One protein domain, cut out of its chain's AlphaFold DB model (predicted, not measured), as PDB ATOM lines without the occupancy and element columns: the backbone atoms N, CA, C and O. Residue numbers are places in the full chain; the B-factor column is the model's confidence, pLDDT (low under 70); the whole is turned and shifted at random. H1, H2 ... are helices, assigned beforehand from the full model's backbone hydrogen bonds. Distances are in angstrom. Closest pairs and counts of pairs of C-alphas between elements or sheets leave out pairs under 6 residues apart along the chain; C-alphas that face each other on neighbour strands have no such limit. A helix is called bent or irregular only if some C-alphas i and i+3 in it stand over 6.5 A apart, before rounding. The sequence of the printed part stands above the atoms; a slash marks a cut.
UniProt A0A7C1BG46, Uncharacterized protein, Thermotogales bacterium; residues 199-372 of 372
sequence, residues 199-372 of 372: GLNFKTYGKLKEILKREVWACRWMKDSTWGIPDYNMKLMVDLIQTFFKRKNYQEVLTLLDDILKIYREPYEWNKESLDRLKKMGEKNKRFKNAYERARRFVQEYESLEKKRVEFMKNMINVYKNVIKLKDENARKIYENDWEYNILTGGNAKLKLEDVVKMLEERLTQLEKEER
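This is residues 199 to 372 of the 372 residues of an uncharacterized protein of Thermotogales bacterium (UniProt A0A7C1BG46). One long helix, H5, runs nearly the whole length of an elongated domain as its spine; beside it the hairpin of H2 and the first arm of the bent H3 completes a three-helix up-and-down bundle, each running against the one before it. H1 lies beyond the bend of H3, away from H5; the short H4 folds back along one end of H5, while H6 and H7 pack on its other half. The printed part has 174 residues with seven named helices, H1 to H7 in that order, and no named strand: all helix. It is only just loose, close to compact, with a radius of gyration of the C-alphas of 18.9 A and spans of 64 by 34 by 25 A.

Start with H1, residues 202 to 222. H2, residues 231 to 246, is close to H1 but not clearly touching: the closest C-alphas, of Leu 212 and Asn 233, are 6.9 A apart. H3, residues 250 to 273, was assigned as one helix by its hydrogen bonds but is bent: C-alphas 263 and 266 are 7.5 A apart, and its arms H3a, residues 250 to 263, and H3b, residues 266 to 273, stand at a steep tilt of 61 degrees. H2 and H3a form a helical hairpin at a shallow tilt of 14 degrees, closest at C-alphas 241 and 253, 5.2 A. H1 only just touches H3a, with 3 pairs of C-alphas within 8 A, closest at Lys 213 and Ile 263, 6.5 A. H4, residues 275 to 282, forms a helical hairpin with H5, residues 286 to 326; C-alphas 282 and 289 come closest, at 3.8 A. H5 touches H3a with residues 302 to 313 alone, closest at C-alphas 309 and 257, 6.3 A. H6, residues 329 to 340, touches H5 at a steep tilt of 47 degrees, closest at C-alphas 332 and 323, 6.3 A. H7, residues 353 to 370, touches H5, closest at C-alphas 357 and 317, 5.5 A. H1 and H5 stay apart. In H1, H2, H3a, H3b, H4, H5, H6 and H7 every O i to N i+4 pair is within hydrogen-bond range.

Find C-alpha 202 at (-16.956, -37.637, 3.355); from there H1 runs 30.4 A. H5 runs 58.6 A from C-alpha 286 at (12.389, -10.284, 17.038). H7 runs 25.8 A to C-alpha 370 at (-22.841, -9.977, 4.572).

The C-alphas of Lys 284 and Lys 327 are the two farthest apart, 63.7 A. The printed part has no cut; the link from H6 to H7, 12 residues, is long. Residues 371 to 372 have pLDDT under 70.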
ATOM      1  N   GLY A 199      -6.773 -40.638   2.137       88.69
ATOM      2  CA  GLY A 199      -7.404 -39.897   1.050       88.69
ATOM      3  C   GLY A 199      -8.539 -38.996   1.550       88.69
ATOM      4  O   GLY A 199      -8.845 -38.937   2.746       88.69
ATOM      5  N   LEU A 200      -9.189 -38.285   0.626       88.38
ATOM      6  CA  LEU A 200     -10.347 -37.445   0.935       88.38
ATOM      7  C   LEU A 200     -11.643 -38.090   0.452       88.38
ATOM      8  O   LEU A 200     -11.806 -38.388  -0.726       88.38
ATOM      9  N   ASN A 201     -12.549 -38.292   1.401       89.31
ATOM     10  CA  ASN A 201     -13.939 -38.687   1.226       89.31
ATOM     11  C   ASN A 201     -14.765 -38.071   2.368       89.31
ATOM     12  O   ASN A 201     -14.209 -37.437   3.264       89.31
ATOM     13  N   PHE A 202     -16.077 -38.297   2.392       87.81
ATOM     14  CA  PHE A 202     -16.956 -37.637   3.355       87.81
ATOM     15  C   PHE A 202     -16.617 -37.933   4.823       87.81
ATOM     16  O   PHE A 202     -16.717 -37.051   5.677       87.81
ATOM     17  N   LYS A 203     -16.148 -39.151   5.132       87.75
ATOM     18  CA  LYS A 203     -15.738 -39.525   6.495       87.75
ATOM     19  C   LYS A 203     -14.414 -38.866   6.867       87.75
ATOM     20  O   LYS A 203     -14.291 -38.284   7.942       87.75
ATOM     21  N   THR A 204     -13.425 -38.948   5.977       91.81
ATOM     22  CA  THR A 204     -12.079 -38.425   6.253       91.81
ATOM     23  C   THR A 204     -12.057 -36.899   6.233       91.81
ATOM     24  O   THR A 204     -11.366 -36.277   7.035       91.81
ATOM     25  N   TYR A 205     -12.889 -36.268   5.413       95.00
ATOM     26  CA  TYR A 205     -13.057 -34.823   5.418       95.00
ATOM     27  C   TYR A 205     -13.681 -34.314   6.724       95.00
ATOM     28  O   TYR A 205     -13.224 -33.314   7.278       95.00
ATOM     29  N   GLY A 206     -14.666 -35.035   7.272       94.50
ATOM     30  CA  GLY A 206     -15.215 -34.747   8.599       94.50
ATOM     31  C   GLY A 206     -14.131 -34.722   9.683       94.50
ATOM     32  O   GLY A 206     -14.049 -33.757  10.446       94.50
ATOM     33  N   LYS A 207     -13.246 -35.727   9.688       94.88
ATOM     34  CA  LYS A 207     -12.111 -35.782  10.621       94.88
ATOM     35  C   LYS A 207     -11.088 -34.674  10.371       94.88
ATOM     36  O   LYS A 207     -10.620 -34.064  11.326       94.88
ATOM     37  N   LEU A 208     -10.779 -34.353   9.113       96.06
ATOM     38  CA  LEU A 208      -9.908 -33.220   8.788       96.06
ATOM     39  C   LEU A 208     -10.456 -31.928   9.409       96.06
ATOM     40  O   LEU A 208      -9.723 -31.236  10.110       96.06
ATOM     41  N   LYS A 209     -11.756 -31.645   9.255       95.75
ATOM     42  CA  LYS A 209     -12.390 -30.468   9.872       95.75
ATOM     43  C   LYS A 209     -12.296 -30.458  11.395       95.75
ATOM     44  O   LYS A 209     -12.147 -29.386  11.977       95.75
ATOM     45  N   GLU A 210     -12.390 -31.615  12.041       95.19
ATOM     46  CA  GLU A 210     -12.179 -31.740  13.487       95.19
ATOM     47  C   GLU A 210     -10.759 -31.305  13.882       95.19
ATOM     48  O   GLU A 210     -10.603 -30.495  14.796       95.19
ATOM     49  N   ILE A 211      -9.739 -31.759  13.143       95.25
ATOM     50  CA  ILE A 211      -8.333 -31.388  13.373       95.25
ATOM     51  C   ILE A 211      -8.134 -29.876  13.202       95.25
ATOM     52  O   ILE A 211      -7.535 -29.240  14.069       95.25
ATOM     53  N   LEU A 212      -8.686 -29.286  12.133       95.44
ATOM     54  CA  LEU A 212      -8.608 -27.839  11.877       95.44
ATOM     55  C   LEU A 212      -9.249 -27.025  13.008       95.44
ATOM     56  O   LEU A 212      -8.657 -26.085  13.530       95.44
ATOM     57  N   LYS A 213     -10.456 -27.410  13.438       95.25
ATOM     58  CA  LYS A 213     -11.145 -26.748  14.556       95.25
ATOM     59  C   LYS A 213     -10.369 -26.888  15.862       95.25
ATOM     60  O   LYS A 213     -10.382 -25.971  16.682       95.25
ATOM     61  N   ARG A 214      -9.684 -28.015  16.064       93.19
ATOM     62  CA  ARG A 214      -8.842 -28.234  17.241       93.19
ATOM     63  C   ARG A 214      -7.615 -27.327  17.249       93.19
ATOM     64  O   ARG A 214      -7.282 -26.802  18.308       93.19
ATOM     65  N   GLU A 215      -6.983 -27.118  16.097       93.56
ATOM     66  CA  GLU A 215      -5.895 -26.147  15.945       93.56
ATOM     67  C   GLU A 215      -6.380 -24.729  16.243       93.56
ATOM     68  O   GLU A 215      -5.774 -24.042  17.058       93.56
ATOM     69  N   VAL A 216      -7.503 -24.310  15.648       94.19
ATOM     70  CA  VAL A 216      -8.121 -23.000  15.910       94.19
ATOM     71  C   VAL A 216      -8.384 -22.807  17.401       94.19
ATOM     72  O   VAL A 216      -8.020 -21.777  17.973       94.19
ATOM     73  N   TRP A 217      -8.948 -23.823  18.057       92.44
ATOM     74  CA  TRP A 217      -9.178 -23.797  19.496       92.44
ATOM     75  C   TRP A 217      -7.871 -23.677  20.296       92.44
ATOM     76  O   TRP A 217      -7.808 -22.889  21.236       92.44
ATOM     77  N   ALA A 218      -6.807 -24.390  19.917       91.31
ATOM     78  CA  ALA A 218      -5.501 -24.247  20.560       91.31
ATOM     79  C   ALA A 218      -4.898 -22.848  20.336       91.31
ATOM     80  O   ALA A 218      -4.444 -22.220  21.292       91.31
ATOM     81  N   CYS A 219      -4.958 -22.316  19.111       91.88
ATOM     82  CA  CYS A 219      -4.528 -20.956  18.784       91.88
ATOM     83  C   CYS A 219      -5.265 -19.907  19.618       91.88
ATOM     84  O   CYS A 219      -4.628 -18.970  20.091       91.88
ATOM     85  N   ARG A 220      -6.570 -20.085  19.870       90.75
ATOM     86  CA  ARG A 220      -7.361 -19.178  20.715       90.75
ATOM     87  C   ARG A 220      -6.771 -19.026  22.114       90.75
ATOM     88  O   ARG A 220      -6.690 -17.910  22.613       90.75
ATOM     89  N   TRP A 221      -6.340 -20.123  22.733       87.69
ATOM     90  CA  TRP A 221      -5.704 -20.097  24.058       87.69
ATOM     91  C   TRP A 221      -4.261 -19.596  24.022       87.69
ATOM     92  O   TRP A 221      -3.737 -19.110  25.023       87.69
ATOM     93  N   MET A 222      -3.617 -19.690  22.861       87.25
ATOM     94  CA  MET A 222      -2.223 -19.300  22.677       87.25
ATOM     95  C   MET A 222      -2.026 -17.899  22.123       87.25
ATOM     96  O   MET A 222      -0.895 -17.406  22.137       87.25
ATOM     97  N   LYS A 223      -3.092 -17.237  21.667       83.62
ATOM     98  CA  LYS A 223      -3.018 -15.905  21.062       83.62
ATOM     99  C   LYS A 223      -2.362 -14.879  21.989       83.62
ATOM    100  O   LYS A 223      -1.504 -14.138  21.537       83.62
ATOM    101  N   ASP A 224      -2.634 -14.923  23.292       80.31
ATOM    102  CA  ASP A 224      -2.108 -13.926  24.234       80.31
ATOM    103  C   ASP A 224      -0.709 -14.265  24.781       80.31
ATOM    104  O   ASP A 224      -0.015 -13.386  25.293       80.31
ATOM    105  N   SER A 225      -0.266 -15.525  24.667       78.06
ATOM    106  CA  SER A 225       0.999 -15.994  25.254       78.06
ATOM    107  C   SER A 225       2.112 -16.184  24.215       78.06
ATOM    108  O   SER A 225       3.202 -15.624  24.357       78.06
ATOM    109  N   THR A 226       1.853 -16.947  23.149       76.50
ATOM    110  CA  THR A 226       2.800 -17.198  22.045       76.50
ATOM    111  C   THR A 226       2.385 -16.610  20.724       76.50
ATOM    112  O   THR A 226       3.161 -16.712  19.778       76.50
ATOM    113  N   TRP A 227       1.214 -15.988  20.666       84.00
ATOM    114  CA  TRP A 227       0.639 -15.504  19.428       84.00
ATOM    115  C   TRP A 227       0.329 -16.625  18.439       84.00
ATOM    116  O   TRP A 227       0.898 -16.709  17.353       84.00
ATOM    117  N   GLY A 228      -0.547 -17.535  18.867       86.25
ATOM    118  CA  GLY A 228      -0.963 -18.662  18.046       86.25
ATOM    119  C   GLY A 228      -1.704 -18.241  16.781       86.25
ATOM    120  O   GLY A 228      -2.711 -17.535  16.844       86.25
ATOM    121  N   ILE A 229      -1.204 -18.698  15.634       91.94
ATOM    122  CA  ILE A 229      -1.760 -18.409  14.311       91.94
ATOM    123  C   ILE A 229      -1.922 -19.746  13.587       91.94
ATOM    124  O   ILE A 229      -0.924 -20.442  13.407       91.94
ATOM    125  N   PRO A 230      -3.137 -20.121  13.157       92.75
ATOM    126  CA  PRO A 230      -3.365 -21.402  12.498       92.75
ATOM    127  C   PRO A 230      -3.049 -21.299  10.986       92.75
ATOM    128  O   PRO A 230      -3.891 -21.539  10.128       92.75
ATOM    129  N   ASP A 231      -1.836 -20.860  10.637       92.19
ATOM    130  CA  ASP A 231      -1.409 -20.615   9.248       92.19
ATOM    131  C   ASP A 231      -0.987 -21.899   8.508       92.19
ATOM    132  O   ASP A 231      -1.159 -22.005   7.291       92.19
ATOM    133  N   TYR A 232      -0.477 -22.905   9.221       91.38
ATOM    134  CA  TYR A 232       0.050 -24.125   8.602       91.38
ATOM    135  C   TYR A 232      -1.018 -24.976   7.910       91.38
ATOM    136  O   TYR A 232      -0.833 -25.377   6.757       91.38
ATOM    137  N   ASN A 233      -2.138 -25.262   8.577       93.69
ATOM    138  CA  ASN A 233      -3.204 -26.035   7.944       93.69
ATOM    139  C   ASN A 233      -4.044 -25.223   6.960       93.69
ATOM    140  O   ASN A 233      -4.633 -25.815   6.056       93.69
ATOM    141  N   MET A 234      -4.089 -23.893   7.083       93.88
ATOM    142  CA  MET A 234      -4.728 -23.065   6.061       93.88
ATOM    143  C   MET A 234      -4.048 -23.293   4.704       93.88
ATOM    144  O   MET A 234      -4.729 -23.562   3.716       93.88
ATOM    145  N   LYS A 235      -2.710 -23.350   4.682       92.00
ATOM    146  CA  LYS A 235      -1.945 -23.700   3.479       92.00
ATOM    147  C   LYS A 235      -2.293 -25.089   2.929       92.00
ATOM    148  O   LYS A 235      -2.511 -25.222   1.728       92.00
ATOM    149  N   LEU A 236      -2.397 -26.109   3.789       93.81
ATOM    150  CA  LEU A 236      -2.827 -27.456   3.373       93.81
ATOM    151  C   LEU A 236      -4.185 -27.411   2.656       93.81
ATOM    152  O   LEU A 236      -4.364 -28.041   1.618       93.81
ATOM    153  N   MET A 237      -5.137 -26.648   3.189       95.00
ATOM    154  CA  MET A 237      -6.467 -26.508   2.598       95.00
ATOM    155  C   MET A 237      -6.437 -25.757   1.260       95.00
ATOM    156  O   MET A 237      -7.148 -26.142   0.333       95.00
ATOM    157  N   VAL A 238      -5.578 -24.743   1.117       94.31
ATOM    158  CA  VAL A 238      -5.344 -24.062  -0.168       94.31
ATOM    159  C   VAL A 238      -4.775 -25.026  -1.214       94.31
ATOM    160  O   VAL A 238      -5.249 -25.041  -2.352       94.31
ATOM    161  N   ASP A 239      -3.823 -25.879  -0.837       94.25
ATOM    162  CA  ASP A 239      -3.261 -26.899  -1.731       94.25
ATOM    163  C   ASP A 239      -4.333 -27.925  -2.166       94.25
ATOM    164  O   ASP A 239      -4.379 -28.353  -3.328       94.25
ATOM    165  N   LEU A 240      -5.256 -28.283  -1.264       94.94
ATOM    166  CA  LEU A 240      -6.408 -29.130  -1.583       94.94
ATOM    167  C   LEU A 240      -7.375 -28.448  -2.557       94.94
ATOM    168  O   LEU A 240      -7.764 -29.072  -3.546       94.94
ATOM    169  N   ILE A 241      -7.701 -27.169  -2.344       95.88
ATOM    170  CA  ILE A 241      -8.527 -26.369  -3.264       95.88
ATOM    171  C   ILE A 241      -7.925 -26.388  -4.674       95.88
ATOM    172  O   ILE A 241      -8.621 -26.684  -5.644       95.88
ATOM    173  N   GLN A 242      -6.618 -26.145  -4.802       95.44
ATOM    174  CA  GLN A 242      -5.939 -26.189  -6.101       95.44
ATOM    175  C   GLN A 242      -5.983 -27.582  -6.738       95.44
ATOM    176  O   GLN A 242      -6.102 -27.705  -7.958       95.44
ATOM    177  N   THR A 243      -5.888 -28.636  -5.926       95.06
ATOM    178  CA  THR A 243      -5.950 -30.023  -6.402       95.06
ATOM    179  C   THR A 243      -7.325 -30.349  -6.986       95.06
ATOM    180  O   THR A 243      -7.392 -30.899  -8.086       95.06
ATOM    181  N   PHE A 244      -8.413 -29.982  -6.303       95.44
ATOM    182  CA  PHE A 244      -9.774 -30.180  -6.814       95.44
ATOM    183  C   PHE A 244     -10.065 -29.308  -8.034       95.44
ATOM    184  O   PHE A 244     -10.594 -29.802  -9.027       95.44
ATOM    185  N   PHE A 245      -9.608 -28.055  -8.029       94.50
ATOM    186  CA  PHE A 245      -9.759 -27.169  -9.180       94.50
ATOM    187  C   PHE A 245      -9.117 -27.758 -10.447       94.50
ATOM    188  O   PHE A 245      -9.757 -27.829 -11.493       94.50
ATOM    189  N   LYS A 246      -7.883 -28.277 -10.352       94.50
ATOM    190  CA  LYS A 246      -7.191 -28.942 -11.477       94.50
ATOM    191  C   LYS A 246      -7.918 -30.191 -11.982       94.50
ATOM    192  O   LYS A 246      -7.787 -30.535 -13.153       94.50
ATOM    193  N   ARG A 247      -8.668 -30.869 -11.110       93.06
ATOM    194  CA  ARG A 247      -9.478 -32.050 -11.445       93.06
ATOM    195  C   ARG A 247     -10.873 -31.703 -11.970       93.06
ATOM    196  O   ARG A 247     -11.581 -32.615 -12.372       93.06
ATOM    197  N   LYS A 248     -11.219 -30.408 -12.051       91.75
ATOM    198  CA  LYS A 248     -12.548 -29.896 -12.437       91.75
ATOM    199  C   LYS A 248     -13.664 -30.310 -11.471       91.75
ATOM    200  O   LYS A 248     -14.811 -30.417 -11.877       91.75
ATOM    201  N   ASN A 249     -13.288 -30.512 -10.213       94.25
ATOM    202  CA  ASN A 249     -14.159 -30.827  -9.089       94.25
ATOM    203  C   ASN A 249     -14.648 -29.521  -8.441       94.25
ATOM    204  O   ASN A 249     -14.123 -29.090  -7.405       94.25
ATOM    205  N   TYR A 250     -15.529 -28.785  -9.119       94.75
ATOM    206  CA  TYR A 250     -15.842 -27.401  -8.745       94.75
ATOM    207  C   TYR A 250     -16.733 -27.333  -7.505       94.75
ATOM    208  O   TYR A 250     -16.571 -26.427  -6.677       94.75
ATOM    209  N   GLN A 251     -17.609 -28.322  -7.328       94.62
ATOM    210  CA  GLN A 251     -18.409 -28.461  -6.117       94.62
ATOM    211  C   GLN A 251     -17.529 -28.647  -4.864       94.62
ATOM    212  O   GLN A 251     -17.770 -28.003  -3.833       94.62
ATOM    213  N   GLU A 252     -16.472 -29.467  -4.933       96.12
ATOM    214  CA  GLU A 252     -15.515 -29.615  -3.829       96.12
ATOM    215  C   GLU A 252     -14.708 -28.345  -3.569       96.12
ATOM    216  O   GLU A 252     -14.487 -27.999  -2.406       96.12
ATOM    217  N   VAL A 253     -14.301 -27.625  -4.621       96.94
ATOM    218  CA  VAL A 253     -13.612 -26.331  -4.478       96.94
ATOM    219  C   VAL A 253     -14.461 -25.356  -3.667       96.94
ATOM    220  O   VAL A 253     -13.966 -24.785  -2.694       96.94
ATOM    221  N   LEU A 254     -15.741 -25.200  -4.021       95.81
ATOM    222  CA  LEU A 254     -16.646 -24.310  -3.295       95.81
ATOM    223  C   LEU A 254     -16.874 -24.786  -1.854       95.81
ATOM    224  O   LEU A 254     -16.888 -23.979  -0.930       95.81
ATOM    225  N   THR A 255     -16.998 -26.098  -1.646       95.50
ATOM    226  CA  THR A 255     -17.153 -26.686  -0.305       95.50
ATOM    227  C   THR A 255     -15.960 -26.358   0.593       95.50
ATOM    228  O   THR A 255     -16.144 -25.932   1.732       95.50
ATOM    229  N   LEU A 256     -14.737 -26.523   0.080       96.12
ATOM    230  CA  LEU A 256     -13.511 -26.231   0.821       96.12
ATOM    231  C   LEU A 256     -13.349 -24.738   1.105       96.12
ATOM    232  O   LEU A 256     -12.966 -24.389   2.220       96.12
ATOM    233  N   LEU A 257     -13.640 -23.871   0.129       96.38
ATOM    234  CA  LEU A 257     -13.601 -22.415   0.303       96.38
ATOM    235  C   LEU A 257     -14.572 -21.948   1.394       96.38
ATOM    236  O   LEU A 257     -14.229 -21.099   2.214       96.38
ATOM    237  N   ASP A 258     -15.766 -22.521   1.453       94.94
ATOM    238  CA  ASP A 258     -16.744 -22.135   2.461       94.94
ATOM    239  C   ASP A 258     -16.399 -22.664   3.850       94.94
ATOM    240  O   ASP A 258     -16.481 -21.924   4.832       94.94
ATOM    241  N   ASP A 259     -15.965 -23.920   3.943       95.75
ATOM    242  CA  ASP A 259     -15.551 -24.497   5.218       95.75
ATOM    243  C   ASP A 259     -14.283 -23.816   5.765       95.75
ATOM    244  O   ASP A 259     -14.221 -23.561   6.970       95.75
ATOM    245  N   ILE A 260     -13.291 -23.481   4.923       95.50
ATOM    246  CA  ILE A 260     -12.075 -22.783   5.377       95.50
ATOM    247  C   ILE A 260     -12.423 -21.379   5.882       95.50
ATOM    248  O   ILE A 260     -12.079 -21.039   7.010       95.50
ATOM    249  N   LEU A 261     -13.192 -20.591   5.129       95.81
ATOM    250  CA  LEU A 261     -13.577 -19.247   5.564       95.81
ATOM    251  C   LEU A 261     -14.397 -19.296   6.857       95.81
ATOM    252  O   LEU A 261     -14.155 -18.529   7.784       95.81
ATOM    253  N   LYS A 262     -15.298 -20.273   6.986       96.25
ATOM    254  CA  LYS A 262     -16.080 -20.463   8.208       96.25
ATOM    255  C   LYS A 262     -15.227 -20.853   9.416       96.25
ATOM    256  O   LYS A 262     -15.434 -20.311  10.498       96.25
ATOM    257  N   ILE A 263     -14.309 -21.812   9.271       97.31
ATOM    258  CA  ILE A 263     -13.472 -22.300  10.381       97.31
ATOM    259  C   ILE A 263     -12.488 -21.219  10.846       97.31
ATOM    260  O   ILE A 263     -12.241 -21.095  12.043       97.31
ATOM    261  N   TYR A 264     -11.938 -20.443   9.910       97.12
ATOM    262  CA  TYR A 264     -10.858 -19.495  10.181       97.12
ATOM    263  C   TYR A 264     -11.316 -18.051  10.426       97.12
ATOM    264  O   TYR A 264     -10.468 -17.216  10.737       97.12
ATOM    265  N   ARG A 265     -12.624 -17.759  10.367       96.56
ATOM    266  CA  ARG A 265     -13.182 -16.417  10.614       96.56
ATOM    267  C   ARG A 265     -12.762 -15.829  11.964       96.56
ATOM    268  O   ARG A 265     -12.188 -14.747  11.998       96.56
ATOM    269  N   GLU A 266     -12.985 -16.550  13.063       95.62
ATOM    270  CA  GLU A 266     -12.626 -16.065  14.408       95.62
ATOM    271  C   GLU A 266     -11.101 -15.814  14.538       95.62
ATOM    272  O   GLU A 266     -10.702 -14.734  14.981       95.62
ATOM    273  N   PRO A 267     -10.213 -16.731  14.087       95.81
ATOM    274  CA  PRO A 267      -8.784 -16.446  14.005       95.81
ATOM    275  C   PRO A 267      -8.391 -15.244  13.157       95.81
ATOM    276  O   PRO A 267      -7.402 -14.580  13.467       95.81
ATOM    277  N   TYR A 268      -9.101 -15.002  12.058       97.06
ATOM    278  CA  TYR A 268      -8.866 -13.853  11.193       97.06
ATOM    279  C   TYR A 268      -9.173 -12.551  11.931       97.06
ATOM    280  O   TYR A 268      -8.309 -11.673  11.970       97.06
ATOM    281  N   GLU A 269     -10.333 -12.468  12.582       95.69
ATOM    282  CA  GLU A 269     -10.779 -11.290  13.332       95.69
ATOM    283  C   GLU A 269      -9.750 -10.897  14.403       95.69
ATOM    284  O   GLU A 269      -9.199  -9.794  14.354       95.69
ATOM    285  N   TRP A 270      -9.365 -11.825  15.293       94.81
ATOM    286  CA  TRP A 270      -8.423 -11.477  16.367       94.81
ATOM    287  C   TRP A 270      -7.019 -11.140  15.849       94.81
ATOM    288  O   TRP A 270      -6.302 -10.347  16.466       94.81
ATOM    289  N   ASN A 271      -6.578 -11.747  14.738       95.25
ATOM    290  CA  ASN A 271      -5.247 -11.474  14.195       95.25
ATOM    291  C   ASN A 271      -5.221 -10.107  13.526       95.25
ATOM    292  O   ASN A 271      -4.248  -9.375  13.710       95.25
ATOM    293  N   LYS A 272      -6.292  -9.756  12.807       96.44
ATOM    294  CA  LYS A 272      -6.476  -8.457  12.160       96.44
ATOM    295  C   LYS A 272      -6.486  -7.323  13.181       96.44
ATOM    296  O   LYS A 272      -5.699  -6.391  13.041       96.44
ATOM    297  N   GLU A 273      -7.281  -7.451  14.243       94.56
ATOM    298  CA  GLU A 273      -7.343  -6.476  15.346       94.56
ATOM    299  C   GLU A 273      -5.984  -6.238  16.007       94.56
ATOM    300  O   GLU A 273      -5.677  -5.151  16.497       94.56
ATOM    301  N   SER A 274      -5.139  -7.263  16.011       92.31
ATOM    302  CA  SER A 274      -3.904  -7.233  16.771       92.31
ATOM    303  C   SER A 274      -2.655  -6.895  15.942       92.31
ATOM    304  O   SER A 274      -1.556  -6.816  16.505       92.31
ATOM    305  N   LEU A 275      -2.793  -6.654  14.630       94.50
ATOM    306  CA  LEU A 275      -1.676  -6.327  13.731       94.50
ATOM    307  C   LEU A 275      -0.897  -5.088  14.186       94.50
ATOM    308  O   LEU A 275       0.334  -5.127  14.240       94.50
ATOM    309  N   ASP A 276      -1.590  -4.011  14.556       93.88
ATOM    310  CA  ASP A 276      -0.945  -2.757  14.964       93.88
ATOM    311  C   ASP A 276      -0.157  -2.913  16.265       93.88
ATOM    312  O   ASP A 276       0.969  -2.419  16.395       93.88
ATOM    313  N   ARG A 277      -0.728  -3.647  17.227       91.69
ATOM    314  CA  ARG A 277      -0.062  -3.973  18.489       91.69
ATOM    315  C   ARG A 277       1.205  -4.787  18.232       91.69
ATOM    316  O   ARG A 277       2.269  -4.437  18.744       91.69
ATOM    317  N   LEU A 278       1.111  -5.832  17.413       91.69
ATOM    318  CA  LEU A 278       2.251  -6.668  17.039       91.69
ATOM    319  C   LEU A 278       3.342  -5.891  16.312       91.69
ATOM    320  O   LEU A 278       4.519  -6.092  16.605       91.69
ATOM    321  N   LYS A 279       2.966  -4.994  15.394       93.81
ATOM    322  CA  LYS A 279       3.904  -4.153  14.647       93.81
ATOM    323  C   LYS A 279       4.750  -3.308  15.596       93.81
ATOM    324  O   LYS A 279       5.975  -3.401  15.557       93.81
ATOM    325  N   LYS A 280       4.103  -2.582  16.518       92.69
ATOM    326  CA  LYS A 280       4.774  -1.754  17.540       92.69
ATOM    327  C   LYS A 280       5.677  -2.585  18.456       92.69
ATOM    328  O   LYS A 280       6.797  -2.192  18.763       92.69
ATOM    329  N   MET A 281       5.215  -3.759  18.893       90.25
ATOM    330  CA  MET A 281       6.023  -4.658  19.731       90.25
ATOM    331  C   MET A 281       7.206  -5.272  18.960       90.25
ATOM    332  O   MET A 281       8.268  -5.519  19.539       90.25
ATOM    333  N   GLY A 282       7.044  -5.500  17.656       90.75
ATOM    334  CA  GLY A 282       8.052  -6.061  16.759       90.75
ATOM    335  C   GLY A 282       9.225  -5.129  16.458       90.75
ATOM    336  O   GLY A 282      10.314  -5.620  16.164       90.75
ATOM    337  N   GLU A 283       9.051  -3.812  16.603       91.75
ATOM    338  CA  GLU A 283      10.139  -2.825  16.482       91.75
ATOM    339  C   GLU A 283      11.247  -3.054  17.520       91.75
ATOM    340  O   GLU A 283      12.417  -2.795  17.251       91.75
ATOM    341  N   LYS A 284      10.886  -3.589  18.694       90.12
ATOM    342  CA  LYS A 284      11.796  -3.783  19.832       90.12
ATOM    343  C   LYS A 284      12.170  -5.246  20.079       90.12
ATOM    344  O   LYS A 284      13.053  -5.519  20.886       90.12
ATOM    345  N   ASN A 285      11.495  -6.204  19.439       89.50
ATOM    346  CA  ASN A 285      11.671  -7.626  19.740       89.50
ATOM    347  C   ASN A 285      11.414  -8.532  18.522       89.50
ATOM    348  O   ASN A 285      10.318  -8.572  17.954       89.50
ATOM    349  N   LYS A 286      12.416  -9.353  18.179       88.94
ATOM    350  CA  LYS A 286      12.389 -10.284  17.038       88.94
ATOM    351  C   LYS A 286      11.230 -11.289  17.091       88.94
ATOM    352  O   LYS A 286      10.676 -11.626  16.047       88.94
ATOM    353  N   ARG A 287      10.835 -11.754  18.280       85.69
ATOM    354  CA  ARG A 287       9.707 -12.686  18.451       85.69
ATOM    355  C   ARG A 287       8.397 -12.052  17.982       85.69
ATOM    356  O   ARG A 287       7.678 -12.667  17.201       85.69
ATOM    357  N   PHE A 288       8.121 -10.818  18.404       90.25
ATOM    358  CA  PHE A 288       6.910 -10.099  17.998       90.25
ATOM    359  C   PHE A 288       6.959  -9.668  16.531       90.25
ATOM    360  O   PHE A 288       5.929  -9.699  15.865       90.25
ATOM    361  N   LYS A 289       8.149  -9.386  15.982       92.62
ATOM    362  CA  LYS A 289       8.323  -9.173  14.537       92.62
ATOM    363  C   LYS A 289       7.922 -10.411  13.724       92.62
ATOM    364  O   LYS A 289       7.214 -10.288  12.731       92.62
ATOM    365  N   ASN A 290       8.323 -11.606  14.161       91.00
ATOM    366  CA  ASN A 290       7.929 -12.853  13.499       91.00
ATOM    367  C   ASN A 290       6.420 -13.114  13.610       91.00
ATOM    368  O   ASN A 290       5.799 -13.507  12.626       91.00
ATOM    369  N   ALA A 291       5.832 -12.878  14.788       91.25
ATOM    370  CA  ALA A 291       4.388 -12.989  14.989       91.25
ATOM    371  C   ALA A 291       3.612 -12.004  14.098       91.25
ATOM    372  O   ALA A 291       2.650 -12.410  13.454       91.25
ATOM    373  N   TYR A 292       4.076 -10.752  13.979       94.75
ATOM    374  CA  TYR A 292       3.514  -9.754  13.066       94.75
ATOM    375  C   TYR A 292       3.514 -10.234  11.611       94.75
ATOM    376  O   TYR A 292       2.474 -10.214  10.959       94.75
ATOM    377  N   GLU A 293       4.654 -10.706  11.097       95.06
ATOM    378  CA  GLU A 293       4.743 -11.171   9.705       95.06
ATOM    379  C   GLU A 293       3.874 -12.410   9.447       95.06
ATOM    380  O   GLU A 293       3.282 -12.545   8.375       95.06
ATOM    381  N   ARG A 294       3.756 -13.320  10.424       94.38
ATOM    382  CA  ARG A 294       2.836 -14.462  10.325       94.38
ATOM    383  C   ARG A 294       1.375 -14.010  10.333       94.38
ATOM    384  O   ARG A 294       0.639 -14.403   9.435       94.38
ATOM    385  N   ALA A 295       0.982 -13.148  11.270       95.50
ATOM    386  CA  ALA A 295      -0.389 -12.655  11.383       95.50
ATOM    387  C   ALA A 295      -0.795 -11.863  10.135       95.50
ATOM    388  O   ALA A 295      -1.868 -12.093   9.587       95.50
ATOM    389  N   ARG A 296       0.094 -10.996   9.622       97.00
ATOM    390  CA  ARG A 296      -0.152 -10.232   8.391       97.00
ATOM    391  C   ARG A 296      -0.393 -11.157   7.203       97.00
ATOM    392  O   ARG A 296      -1.354 -10.950   6.472       97.00
ATOM    393  N   ARG A 297       0.456 -12.174   7.013       96.75
ATOM    394  CA  ARG A 297       0.283 -13.145   5.919       96.75
ATOM    395  C   ARG A 297      -1.011 -13.935   6.062       96.75
ATOM    396  O   ARG A 297      -1.724 -14.073   5.080       96.75
ATOM    397  N   PHE A 298      -1.325 -14.394   7.271       96.75
ATOM    398  CA  PHE A 298      -2.562 -15.115   7.551       96.75
ATOM    399  C   PHE A 298      -3.805 -14.274   7.211       96.75
ATOM    400  O   PHE A 298      -4.679 -14.740   6.486       96.75
ATOM    401  N   VAL A 299      -3.843 -13.011   7.652       97.62
ATOM    402  CA  VAL A 299      -4.927 -12.060   7.340       97.62
ATOM    403  C   VAL A 299      -5.045 -11.830   5.830       97.62
ATOM    404  O   VAL A 299      -6.135 -11.943   5.278       97.62
ATOM    405  N   GLN A 300      -3.926 -11.577   5.144       97.12
ATOM    406  CA  GLN A 300      -3.904 -11.369   3.690       97.12
ATOM    407  C   GLN A 300      -4.380 -12.599   2.907       97.12
ATOM    408  O   GLN A 300      -5.061 -12.469   1.891       97.12
ATOM    409  N   GLU A 301      -4.008 -13.797   3.352       96.56
ATOM    410  CA  GLU A 301      -4.404 -15.043   2.702       96.56
ATOM    411  C   GLU A 301      -5.891 -15.343   2.927       96.56
ATOM    412  O   GLU A 301      -6.573 -15.703   1.968       96.56
ATOM    413  N   TYR A 302      -6.423 -15.087   4.128       97.44
ATOM    414  CA  TYR A 302      -7.861 -15.170   4.402       97.44
ATOM    415  C   TYR A 302      -8.666 -14.200   3.516       97.44
ATOM    416  O   TYR A 302      -9.560 -14.632   2.791       97.44
ATOM    417  N   GLU A 303      -8.290 -12.916   3.467       96.81
ATOM    418  CA  GLU A 303      -8.947 -11.916   2.603       96.81
ATOM    419  C   GLU A 303      -8.825 -12.278   1.108       96.81
ATOM    420  O   GLU A 303      -9.735 -12.039   0.311       96.81
ATOM    421  N   SER A 304      -7.704 -12.888   0.697       96.00
ATOM    422  CA  SER A 304      -7.552 -13.414  -0.663       96.00
ATOM    423  C   SER A 304      -8.522 -14.560  -0.948       96.00
ATOM    424  O   SER A 304      -8.997 -14.660  -2.080       96.00
ATOM    425  N   LEU A 305      -8.796 -15.431   0.024       96.12
ATOM    426  CA  LEU A 305      -9.734 -16.542  -0.129       96.12
ATOM    427  C   LEU A 305     -11.182 -16.059  -0.223       96.12
ATOM    428  O   LEU A 305     -11.922 -16.591  -1.049       96.12
ATOM    429  N   GLU A 306     -11.568 -15.029   0.536       95.00
ATOM    430  CA  GLU A 306     -12.897 -14.408   0.421       95.00
ATOM    431  C   GLU A 306     -13.137 -13.882  -0.997       95.00
ATOM    432  O   GLU A 306     -14.109 -14.271  -1.653       95.00
ATOM    433  N   LYS A 307     -12.182 -13.104  -1.525       94.44
ATOM    434  CA  LYS A 307     -12.235 -12.585  -2.902       94.44
ATOM    435  C   LYS A 307     -12.280 -13.706  -3.938       94.44
ATOM    436  O   LYS A 307     -13.151 -13.711  -4.807       94.44
ATOM    437  N   LYS A 308     -11.388 -14.697  -3.815       94.00
ATOM    438  CA  LYS A 308     -11.341 -15.858  -4.720       94.00
ATOM    439  C   LYS A 308     -12.645 -16.639  -4.714       94.00
ATOM    440  O   LYS A 308     -13.056 -17.095  -5.774       94.00
ATOM    441  N   ARG A 309     -13.309 -16.794  -3.564       95.50
ATOM    442  CA  ARG A 309     -14.614 -17.458  -3.483       95.50
ATOM    443  C   ARG A 309     -15.663 -16.719  -4.312       95.50
ATOM    444  O   ARG A 309     -16.355 -17.354  -5.108       95.50
ATOM    445  N   VAL A 310     -15.756 -15.397  -4.164       95.19
ATOM    446  CA  VAL A 310     -16.697 -14.554  -4.922       95.19
ATOM    447  C   VAL A 310     -16.414 -14.618  -6.424       95.19
ATOM    448  O   VAL A 310     -17.319 -14.893  -7.214       95.19
ATOM    449  N   GLU A 311     -15.157 -14.424  -6.828       95.00
ATOM    450  CA  GLU A 311     -14.733 -14.505  -8.232       95.00
ATOM    451  C   GLU A 311     -14.988 -15.892  -8.829       95.00
ATOM    452  O   GLU A 311     -15.486 -16.008  -9.949       95.00
ATOM    453  N   PHE A 312     -14.699 -16.952  -8.074       95.75
ATOM    454  CA  PHE A 312     -14.929 -18.327  -8.496       95.75
ATOM    455  C   PHE A 312     -16.412 -18.592  -8.776       95.75
ATOM    456  O   PHE A 312     -16.740 -19.105  -9.845       95.75
ATOM    457  N   MET A 313     -17.320 -18.176  -7.883       96.19
ATOM    458  CA  MET A 313     -18.764 -18.311  -8.118       96.19
ATOM    459  C   MET A 313     -19.233 -17.499  -9.328       96.19
ATOM    460  O   MET A 313     -19.963 -18.036 -10.160       96.19
ATOM    461  N   LYS A 314     -18.779 -16.246  -9.478       96.38
ATOM    462  CA  LYS A 314     -19.098 -15.406 -10.649       96.38
ATOM    463  C   LYS A 314     -18.660 -16.076 -11.954       96.38
ATOM    464  O   LYS A 314     -19.434 -16.142 -12.909       96.38
ATOM    465  N   ASN A 315     -17.451 -16.632 -11.976       96.00
ATOM    466  CA  ASN A 315     -16.925 -17.350 -13.134       96.00
ATOM    467  C   ASN A 315     -17.732 -18.619 -13.439       96.00
ATOM    468  O   ASN A 315     -18.084 -18.831 -14.598       96.00
ATOM    469  N   MET A 316     -18.081 -19.423 -12.429       95.62
ATOM    470  CA  MET A 316     -18.933 -20.604 -12.623       95.62
ATOM    471  C   MET A 316     -20.303 -20.232 -13.191       95.62
ATOM    472  O   MET A 316     -20.703 -20.800 -14.203       95.62
ATOM    473  N   ILE A 317     -20.988 -19.241 -12.606       97.19
ATOM    474  CA  ILE A 317     -22.293 -18.757 -13.089       97.19
ATOM    475  C   ILE A 317     -22.205 -18.368 -14.568       97.19
ATOM    476  O   ILE A 317     -23.027 -18.804 -15.373       97.19
ATOM    477  N   ASN A 318     -21.189 -17.588 -14.945       96.88
ATOM    478  CA  ASN A 318     -21.004 -17.143 -16.325       96.88
ATOM    479  C   ASN A 318     -20.743 -18.311 -17.283       96.88
ATOM    480  O   ASN A 318     -21.364 -18.387 -18.345       96.88
ATOM    481  N   VAL A 319     -19.854 -19.239 -16.913       95.44
ATOM    482  CA  VAL A 319     -19.557 -20.430 -17.721       95.44
ATOM    483  C   VAL A 319     -20.812 -21.282 -17.897       95.44
ATOM    484  O   VAL A 319     -21.145 -21.656 -19.019       95.44
ATOM    485  N   TYR A 320     -21.551 -21.539 -16.822       96.25
ATOM    486  CA  TYR A 320     -22.738 -22.388 -16.848       96.25
ATOM    487  C   TYR A 320     -23.880 -21.755 -17.650       96.25
ATOM    488  O   TYR A 320     -24.480 -22.424 -18.490       96.25
ATOM    489  N   LYS A 321     -24.119 -20.446 -17.500       96.88
ATOM    490  CA  LYS A 321     -25.071 -19.707 -18.348       96.88
ATOM    491  C   LYS A 321     -24.700 -19.771 -19.827       96.88
ATOM    492  O   LYS A 321     -25.584 -19.940 -20.666       96.88
ATOM    493  N   ASN A 322     -23.413 -19.665 -20.158       96.62
ATOM    494  CA  ASN A 322     -22.951 -19.785 -21.539       96.62
ATOM    495  C   ASN A 322     -23.192 -21.192 -22.101       96.62
ATOM    496  O   ASN A 322     -23.681 -21.307 -23.219       96.62
ATOM    497  N   VAL A 323     -22.931 -22.246 -21.325       96.00
ATOM    498  CA  VAL A 323     -23.216 -23.639 -21.717       96.00
ATOM    499  C   VAL A 323     -24.707 -23.842 -21.997       96.00
ATOM    500  O   VAL A 323     -25.060 -24.389 -23.041       96.00
ATOM    501  N   ILE A 324     -25.581 -23.339 -21.116       95.00
ATOM    502  CA  ILE A 324     -27.042 -23.390 -21.295       95.00
ATOM    503  C   ILE A 324     -27.450 -22.654 -22.579       95.00
ATOM    504  O   ILE A 324     -28.183 -23.198 -23.405       95.00
ATOM    505  N   LYS A 325     -26.945 -21.429 -22.778       96.19
ATOM    506  CA  LYS A 325     -27.262 -20.591 -23.944       96.19
ATOM    507  C   LYS A 325     -26.808 -21.224 -25.262       96.19
ATOM    508  O   LYS A 325     -27.531 -21.145 -26.251       96.19
ATOM    509  N   LEU A 326     -25.618 -21.822 -25.276       95.81
ATOM    510  CA  LEU A 326     -25.025 -22.456 -26.456       95.81
ATOM    511  C   LEU A 326     -25.565 -23.867 -26.716       95.81
ATOM    512  O   LEU A 326     -25.302 -24.412 -27.783       95.81
ATOM    513  N   LYS A 327     -26.330 -24.442 -25.776       94.19
ATOM    514  CA  LYS A 327     -26.831 -25.823 -25.833       94.19
ATOM    515  C   LYS A 327     -25.704 -26.851 -26.033       94.19
ATOM    516  O   LYS A 327     -25.873 -27.828 -26.754       94.19
ATOM    517  N   ASP A 328     -24.553 -26.631 -25.396       94.94
ATOM    518  CA  ASP A 328     -23.424 -27.568 -25.443       94.94
ATOM    519  C   ASP A 328     -23.701 -28.772 -24.528       94.94
ATOM    520  O   ASP A 328     -23.487 -28.719 -23.315       94.94
ATOM    521  N   GLU A 329     -24.209 -29.857 -25.111       93.81
ATOM    522  CA  GLU A 329     -24.586 -31.075 -24.382       93.81
ATOM    523  C   GLU A 329     -23.394 -31.765 -23.704       93.81
ATOM    524  O   GLU A 329     -23.533 -32.304 -22.602       93.81
ATOM    525  N   ASN A 330     -22.208 -31.713 -24.319       93.25
ATOM    526  CA  ASN A 330     -21.007 -32.337 -23.770       93.25
ATOM    527  C   ASN A 330     -20.540 -31.593 -22.519       93.25
ATOM    528  O   ASN A 330     -20.310 -32.209 -21.475       93.25
ATOM    529  N   ALA A 331     -20.435 -30.264 -22.604       92.44
ATOM    530  CA  ALA A 331     -20.076 -29.437 -21.461       92.44
ATOM    531  C   ALA A 331     -21.141 -29.516 -20.362       92.44
ATOM    532  O   ALA A 331     -20.798 -29.648 -19.187       92.44
ATOM    533  N   ARG A 332     -22.429 -29.510 -20.736       94.38
ATOM    534  CA  ARG A 332     -23.543 -29.660 -19.795       94.38
ATOM    535  C   ARG A 332     -23.409 -30.935 -18.974       94.38
ATOM    536  O   ARG A 332     -23.418 -30.854 -17.752       94.38
ATOM    537  N   LYS A 333     -23.212 -32.083 -19.628       93.19
ATOM    538  CA  LYS A 333     -23.064 -33.373 -18.941       93.19
ATOM    539  C   LYS A 333     -21.872 -33.382 -17.984       93.19
ATOM    540  O   LYS A 333     -21.979 -33.922 -16.891       93.19
ATOM    541  N   ILE A 334     -20.744 -32.782 -18.373       91.75
ATOM    542  CA  ILE A 334     -19.563 -32.685 -17.502       91.75
ATOM    543  C   ILE A 334     -19.890 -31.902 -16.228       91.75
ATOM    544  O   ILE A 334     -19.559 -32.365 -15.140       91.75
ATOM    545  N   TYR A 335     -20.531 -30.738 -16.353       93.56
ATOM    546  CA  TYR A 335     -20.847 -29.911 -15.192       93.56
ATOM    547  C   TYR A 335     -21.969 -30.513 -14.345       93.56
ATOM    548  O   TYR A 335     -21.826 -30.572 -13.138       93.56
ATOM    549  N   GLU A 336     -23.045 -31.037 -14.930       93.88
ATOM    550  CA  GLU A 336     -24.103 -31.697 -14.147       93.88
ATOM    551  C   GLU A 336     -23.566 -32.919 -13.378       93.88
ATOM    552  O   GLU A 336     -23.919 -33.109 -12.216       93.88
ATOM    553  N   ASN A 337     -22.634 -33.682 -13.964       92.38
ATOM    554  CA  ASN A 337     -21.964 -34.784 -13.268       92.38
ATOM    555  C   ASN A 337     -21.081 -34.311 -12.095       92.38
ATOM    556  O   ASN A 337     -21.006 -35.011 -11.089       92.38
ATOM    557  N   ASP A 338     -20.413 -33.155 -12.207       92.56
ATOM    558  CA  ASP A 338     -19.631 -32.563 -11.102       92.56
ATOM    559  C   ASP A 338     -20.517 -32.245  -9.888       92.56
ATOM    560  O   ASP A 338     -20.084 -32.379  -8.751       92.56
ATOM    561  N   TRP A 339     -21.776 -31.874 -10.125       93.00
ATOM    562  CA  TRP A 339     -22.725 -31.521  -9.068       93.00
ATOM    563  C   TRP A 339     -23.558 -32.702  -8.551       93.00
ATOM    564  O   TRP A 339     -24.239 -32.545  -7.536       93.00
ATOM    565  N   GLU A 340     -23.490 -33.873  -9.196       92.88
ATOM    566  CA  GLU A 340     -24.260 -35.064  -8.815       92.88
ATOM    567  C   GLU A 340     -23.836 -35.619  -7.453       92.88
ATOM    568  O   GLU A 340     -24.688 -35.987  -6.643       92.88
ATOM    569  N   TYR A 341     -22.529 -35.694  -7.190       92.12
ATOM    570  CA  TYR A 341     -21.997 -36.275  -5.963       92.12
ATOM    571  C   TYR A 341     -20.782 -35.512  -5.453       92.12
ATOM    572  O   TYR A 341     -19.734 -35.486  -6.091       92.12
ATOM    573  N   ASN A 342     -20.901 -35.006  -4.229       93.50
ATOM    574  CA  ASN A 342     -19.814 -34.330  -3.543       93.50
ATOM    575  C   ASN A 342     -19.027 -35.325  -2.688       93.50
ATOM    576  O   ASN A 342     -19.527 -35.826  -1.672       93.50
ATOM    577  N   ILE A 343     -17.764 -35.567  -3.033       93.50
ATOM    578  CA  ILE A 343     -16.954 -36.565  -2.329       93.50
ATOM    579  C   ILE A 343     -16.643 -36.158  -0.885       93.50
ATOM    580  O   ILE A 343     -16.347 -37.026  -0.067       93.50
ATOM    581  N   LEU A 344     -16.682 -34.860  -0.567       94.06
ATOM    582  CA  LEU A 344     -16.347 -34.307   0.747       94.06
ATOM    583  C   LEU A 344     -17.544 -34.281   1.698       94.06
ATOM    584  O   LEU A 344     -17.359 -34.378   2.908       94.06
ATOM    585  N   THR A 345     -18.767 -34.153   1.189       91.44
ATOM    586  CA  THR A 345     -19.977 -34.130   2.029       91.44
ATOM    587  C   THR A 345     -20.764 -35.435   1.972       91.44
ATOM    588  O   THR A 345     -21.572 -35.687   2.861       91.44
ATOM    589  N   GLY A 346     -20.527 -36.274   0.958       89.44
ATOM    590  CA  GLY A 346     -21.335 -37.462   0.679       89.44
ATOM    591  C   GLY A 346     -22.733 -37.119   0.154       89.44
ATOM    592  O   GLY A 346     -23.562 -38.015   0.000       89.44
ATOM    593  N   GLY A 347     -23.009 -35.834  -0.092       88.31
ATOM    594  CA  GLY A 347     -24.271 -35.366  -0.640       88.31
ATOM    595  C   GLY A 347     -24.425 -35.814  -2.086       88.31
ATOM    596  O   GLY A 347     -23.496 -35.676  -2.879       88.31
ATOM    597  N   ASN A 348     -25.606 -36.332  -2.411       87.94
ATOM    598  CA  ASN A 348     -26.002 -36.643  -3.775       87.94
ATOM    599  C   ASN A 348     -27.175 -35.741  -4.156       87.94
ATOM    600  O   ASN A 348     -28.223 -35.780  -3.507       87.94
ATOM    601  N   ALA A 349     -26.977 -34.911  -5.171       81.31
ATOM    602  CA  ALA A 349     -28.001 -34.021  -5.682       81.31
ATOM    603  C   ALA A 349     -27.887 -33.995  -7.204       81.31
ATOM    604  O   ALA A 349     -26.983 -33.388  -7.758       81.31
ATOM    605  N   LYS A 350     -28.819 -34.649  -7.898       84.69
ATOM    606  CA  LYS A 350     -28.889 -34.648  -9.369       84.69
ATOM    607  C   LYS A 350     -29.426 -33.312  -9.887       84.69
ATOM    608  O   LYS A 350     -30.531 -33.250 -10.425       84.69
ATOM    609  N   LEU A 351     -28.683 -32.239  -9.639       88.75
ATOM    610  CA  LEU A 351     -29.061 -30.883 -10.018       88.75
ATOM    611  C   LEU A 351     -28.841 -30.678 -11.511       88.75
ATOM    612  O   LEU A 351     -27.793 -31.034 -12.052       88.75
ATOM    613  N   LYS A 352     -29.819 -30.054 -12.167       93.50
ATOM    614  CA  LYS A 352     -29.606 -29.537 -13.516       93.50
ATOM    615  C   LYS A 352     -28.784 -28.261 -13.445       93.50
ATOM    616  O   LYS A 352     -28.780 -27.561 -12.430       93.50
ATOM    617  N   LEU A 353     -28.116 -27.926 -14.542       93.06
ATOM    618  CA  LEU A 353     -27.236 -26.761 -14.586       93.06
ATOM    619  C   LEU A 353     -27.965 -25.443 -14.258       93.06
ATOM    620  O   LEU A 353     -27.386 -24.556 -13.637       93.06
ATOM    621  N   GLU A 354     -29.243 -25.327 -14.620       95.88
ATOM    622  CA  GLU A 354     -30.097 -24.188 -14.273       95.88
ATOM    623  C   GLU A 354     -30.301 -24.060 -12.753       95.88
ATOM    624  O   GLU A 354     -30.208 -22.958 -12.206       95.88
ATOM    625  N   ASP A 355     -30.514 -25.184 -12.062       95.50
ATOM    626  CA  ASP A 355     -30.674 -25.227 -10.604       95.50
ATOM    627  C   ASP A 355     -29.363 -24.854  -9.903       95.50
ATOM    628  O   ASP A 355     -29.361 -24.094  -8.932       95.50
ATOM    629  N   VAL A 356     -28.233 -25.335 -10.434       94.50
ATOM    630  CA  VAL A 356     -26.895 -24.978  -9.946       94.50
ATOM    631  C   VAL A 356     -26.650 -23.477 -10.092       94.50
ATOM    632  O   VAL A 356     -26.215 -22.837  -9.136       94.50
ATOM    633  N   VAL A 357     -26.946 -22.890 -11.258       96.88
ATOM    634  CA  VAL A 357     -26.796 -21.443 -11.487       96.88
ATOM    635  C   VAL A 357     -27.623 -20.651 -10.482       96.88
ATOM    636  O   VAL A 357     -27.077 -19.769  -9.823       96.88
ATOM    637  N   LYS A 358     -28.903 -21.000 -10.313       96.56
ATOM    638  CA  LYS A 358     -29.791 -20.327  -9.359       96.56
ATOM    639  C   LYS A 358     -29.246 -20.401  -7.929       96.56
ATOM    640  O   LYS A 358     -29.157 -19.378  -7.254       96.56
ATOM    641  N   MET A 359     -28.815 -21.584  -7.490       94.88
ATOM    642  CA  MET A 359     -28.218 -21.779  -6.164       94.88
ATOM    643  C   MET A 359     -26.961 -20.913  -5.969       94.88
ATOM    644  O   MET A 359     -26.768 -20.319  -4.906       94.88
ATOM    645  N   LEU A 360     -26.092 -20.825  -6.981       95.81
ATOM    646  CA  LEU A 360     -24.887 -19.996  -6.923       95.81
ATOM    647  C   LEU A 360     -25.217 -18.497  -6.873       95.81
ATOM    648  O   LEU A 360     -24.563 -17.765  -6.136       95.81
ATOM    649  N   GLU A 361     -26.224 -18.038  -7.618       96.62
ATOM    650  CA  GLU A 361     -26.682 -16.642  -7.603       96.62
ATOM    651  C   GLU A 361     -27.290 -16.241  -6.256       96.62
ATOM    652  O   GLU A 361     -26.976 -15.169  -5.730       96.62
ATOM    653  N   GLU A 362     -28.118 -17.106  -5.667       94.88
ATOM    654  CA  GLU A 362     -28.697 -16.899  -4.336       94.88
ATOM    655  C   GLU A 362     -27.595 -16.788  -3.273       94.88
ATOM    656  O   GLU A 362     -27.576 -15.838  -2.484       94.88
ATOM    657  N   ARG A 363     -26.621 -17.706  -3.307       93.31
ATOM    658  CA  ARG A 363     -25.471 -17.697  -2.391       93.31
ATOM    659  C   ARG A 363     -24.597 -16.461  -2.578       93.31
ATOM    660  O   ARG A 363     -24.192 -15.848  -1.594       93.31
ATOM    661  N   LEU A 364     -24.316 -16.072  -3.821       93.81
ATOM    662  CA  LEU A 364     -23.535 -14.874  -4.121       93.81
ATOM    663  C   LEU A 364     -24.235 -13.611  -3.602       93.81
ATOM    664  O   LEU A 364     -23.597 -12.777  -2.967       93.81
ATOM    665  N   THR A 365     -25.551 -13.515  -3.798       93.38
ATOM    666  CA  THR A 365     -26.366 -12.401  -3.291       93.38
ATOM    667  C   THR A 365     -26.327 -12.322  -1.766       93.38
ATOM    668  O   THR A 365     -26.295 -11.228  -1.206       93.38
ATOM    669  N   GLN A 366     -26.340 -13.465  -1.075       90.19
ATOM    670  CA  GLN A 366     -26.213 -13.499   0.380       90.19
ATOM    671  C   GLN A 366     -24.842 -12.983   0.836       90.19
ATOM    672  O   GLN A 366     -24.776 -12.150   1.734       90.19
ATOM    673  N   LEU A 367     -23.760 -13.415   0.189       87.25
ATOM    674  CA  LEU A 367     -22.406 -12.987   0.547       87.25
ATOM    675  C   LEU A 367     -22.183 -11.488   0.322       87.25
ATOM    676  O   LEU A 367     -21.620 -10.819   1.179       87.25
ATOM    677  N   GLU A 368     -22.700 -10.934  -0.776       84.06
ATOM    678  CA  GLU A 368     -22.623  -9.492  -1.046       84.06
ATOM    679  C   GLU A 368     -23.448  -8.650  -0.049       84.06
ATOM    680  O   GLU A 368     -23.210  -7.447   0.076       84.06
ATOM    681  N   LYS A 369     -24.409  -9.256   0.666       83.19
ATOM    682  CA  LYS A 369     -25.130  -8.614   1.779       83.19
ATOM    683  C   LYS A 369     -24.376  -8.704   3.103       83.19
ATOM    684  O   LYS A 369     -24.504  -7.791   3.899       83.19
ATOM    685  N   GLU A 370     -23.634  -9.784   3.345       74.06
ATOM    686  CA  GLU A 370     -22.841  -9.977   4.572       74.06
ATOM    687  C   GLU A 370     -21.566  -9.107   4.604       74.06
ATOM    688  O   GLU A 370     -21.016  -8.874   5.678       74.06
ATOM    689  N   GLU A 371     -21.096  -8.630   3.446       59.44
ATOM    690  CA  GLU A 371     -19.943  -7.720   3.307       59.44
ATOM    691  C   GLU A 371     -20.314  -6.217   3.346       59.44
ATOM    692  O   GLU A 371     -19.415  -5.372   3.340       59.44
ATOM    693  N   ARG A 372     -21.612  -5.875   3.375       41.19
ATOM    694  CA  ARG A 372     -22.133  -4.502   3.549       41.19
ATOM    695  C   ARG A 372     -22.560  -4.269   4.988       41.19
ATOM    696  O   ARG A 372     -22.356  -3.127   5.457       41.19
TER     697      ARG A 372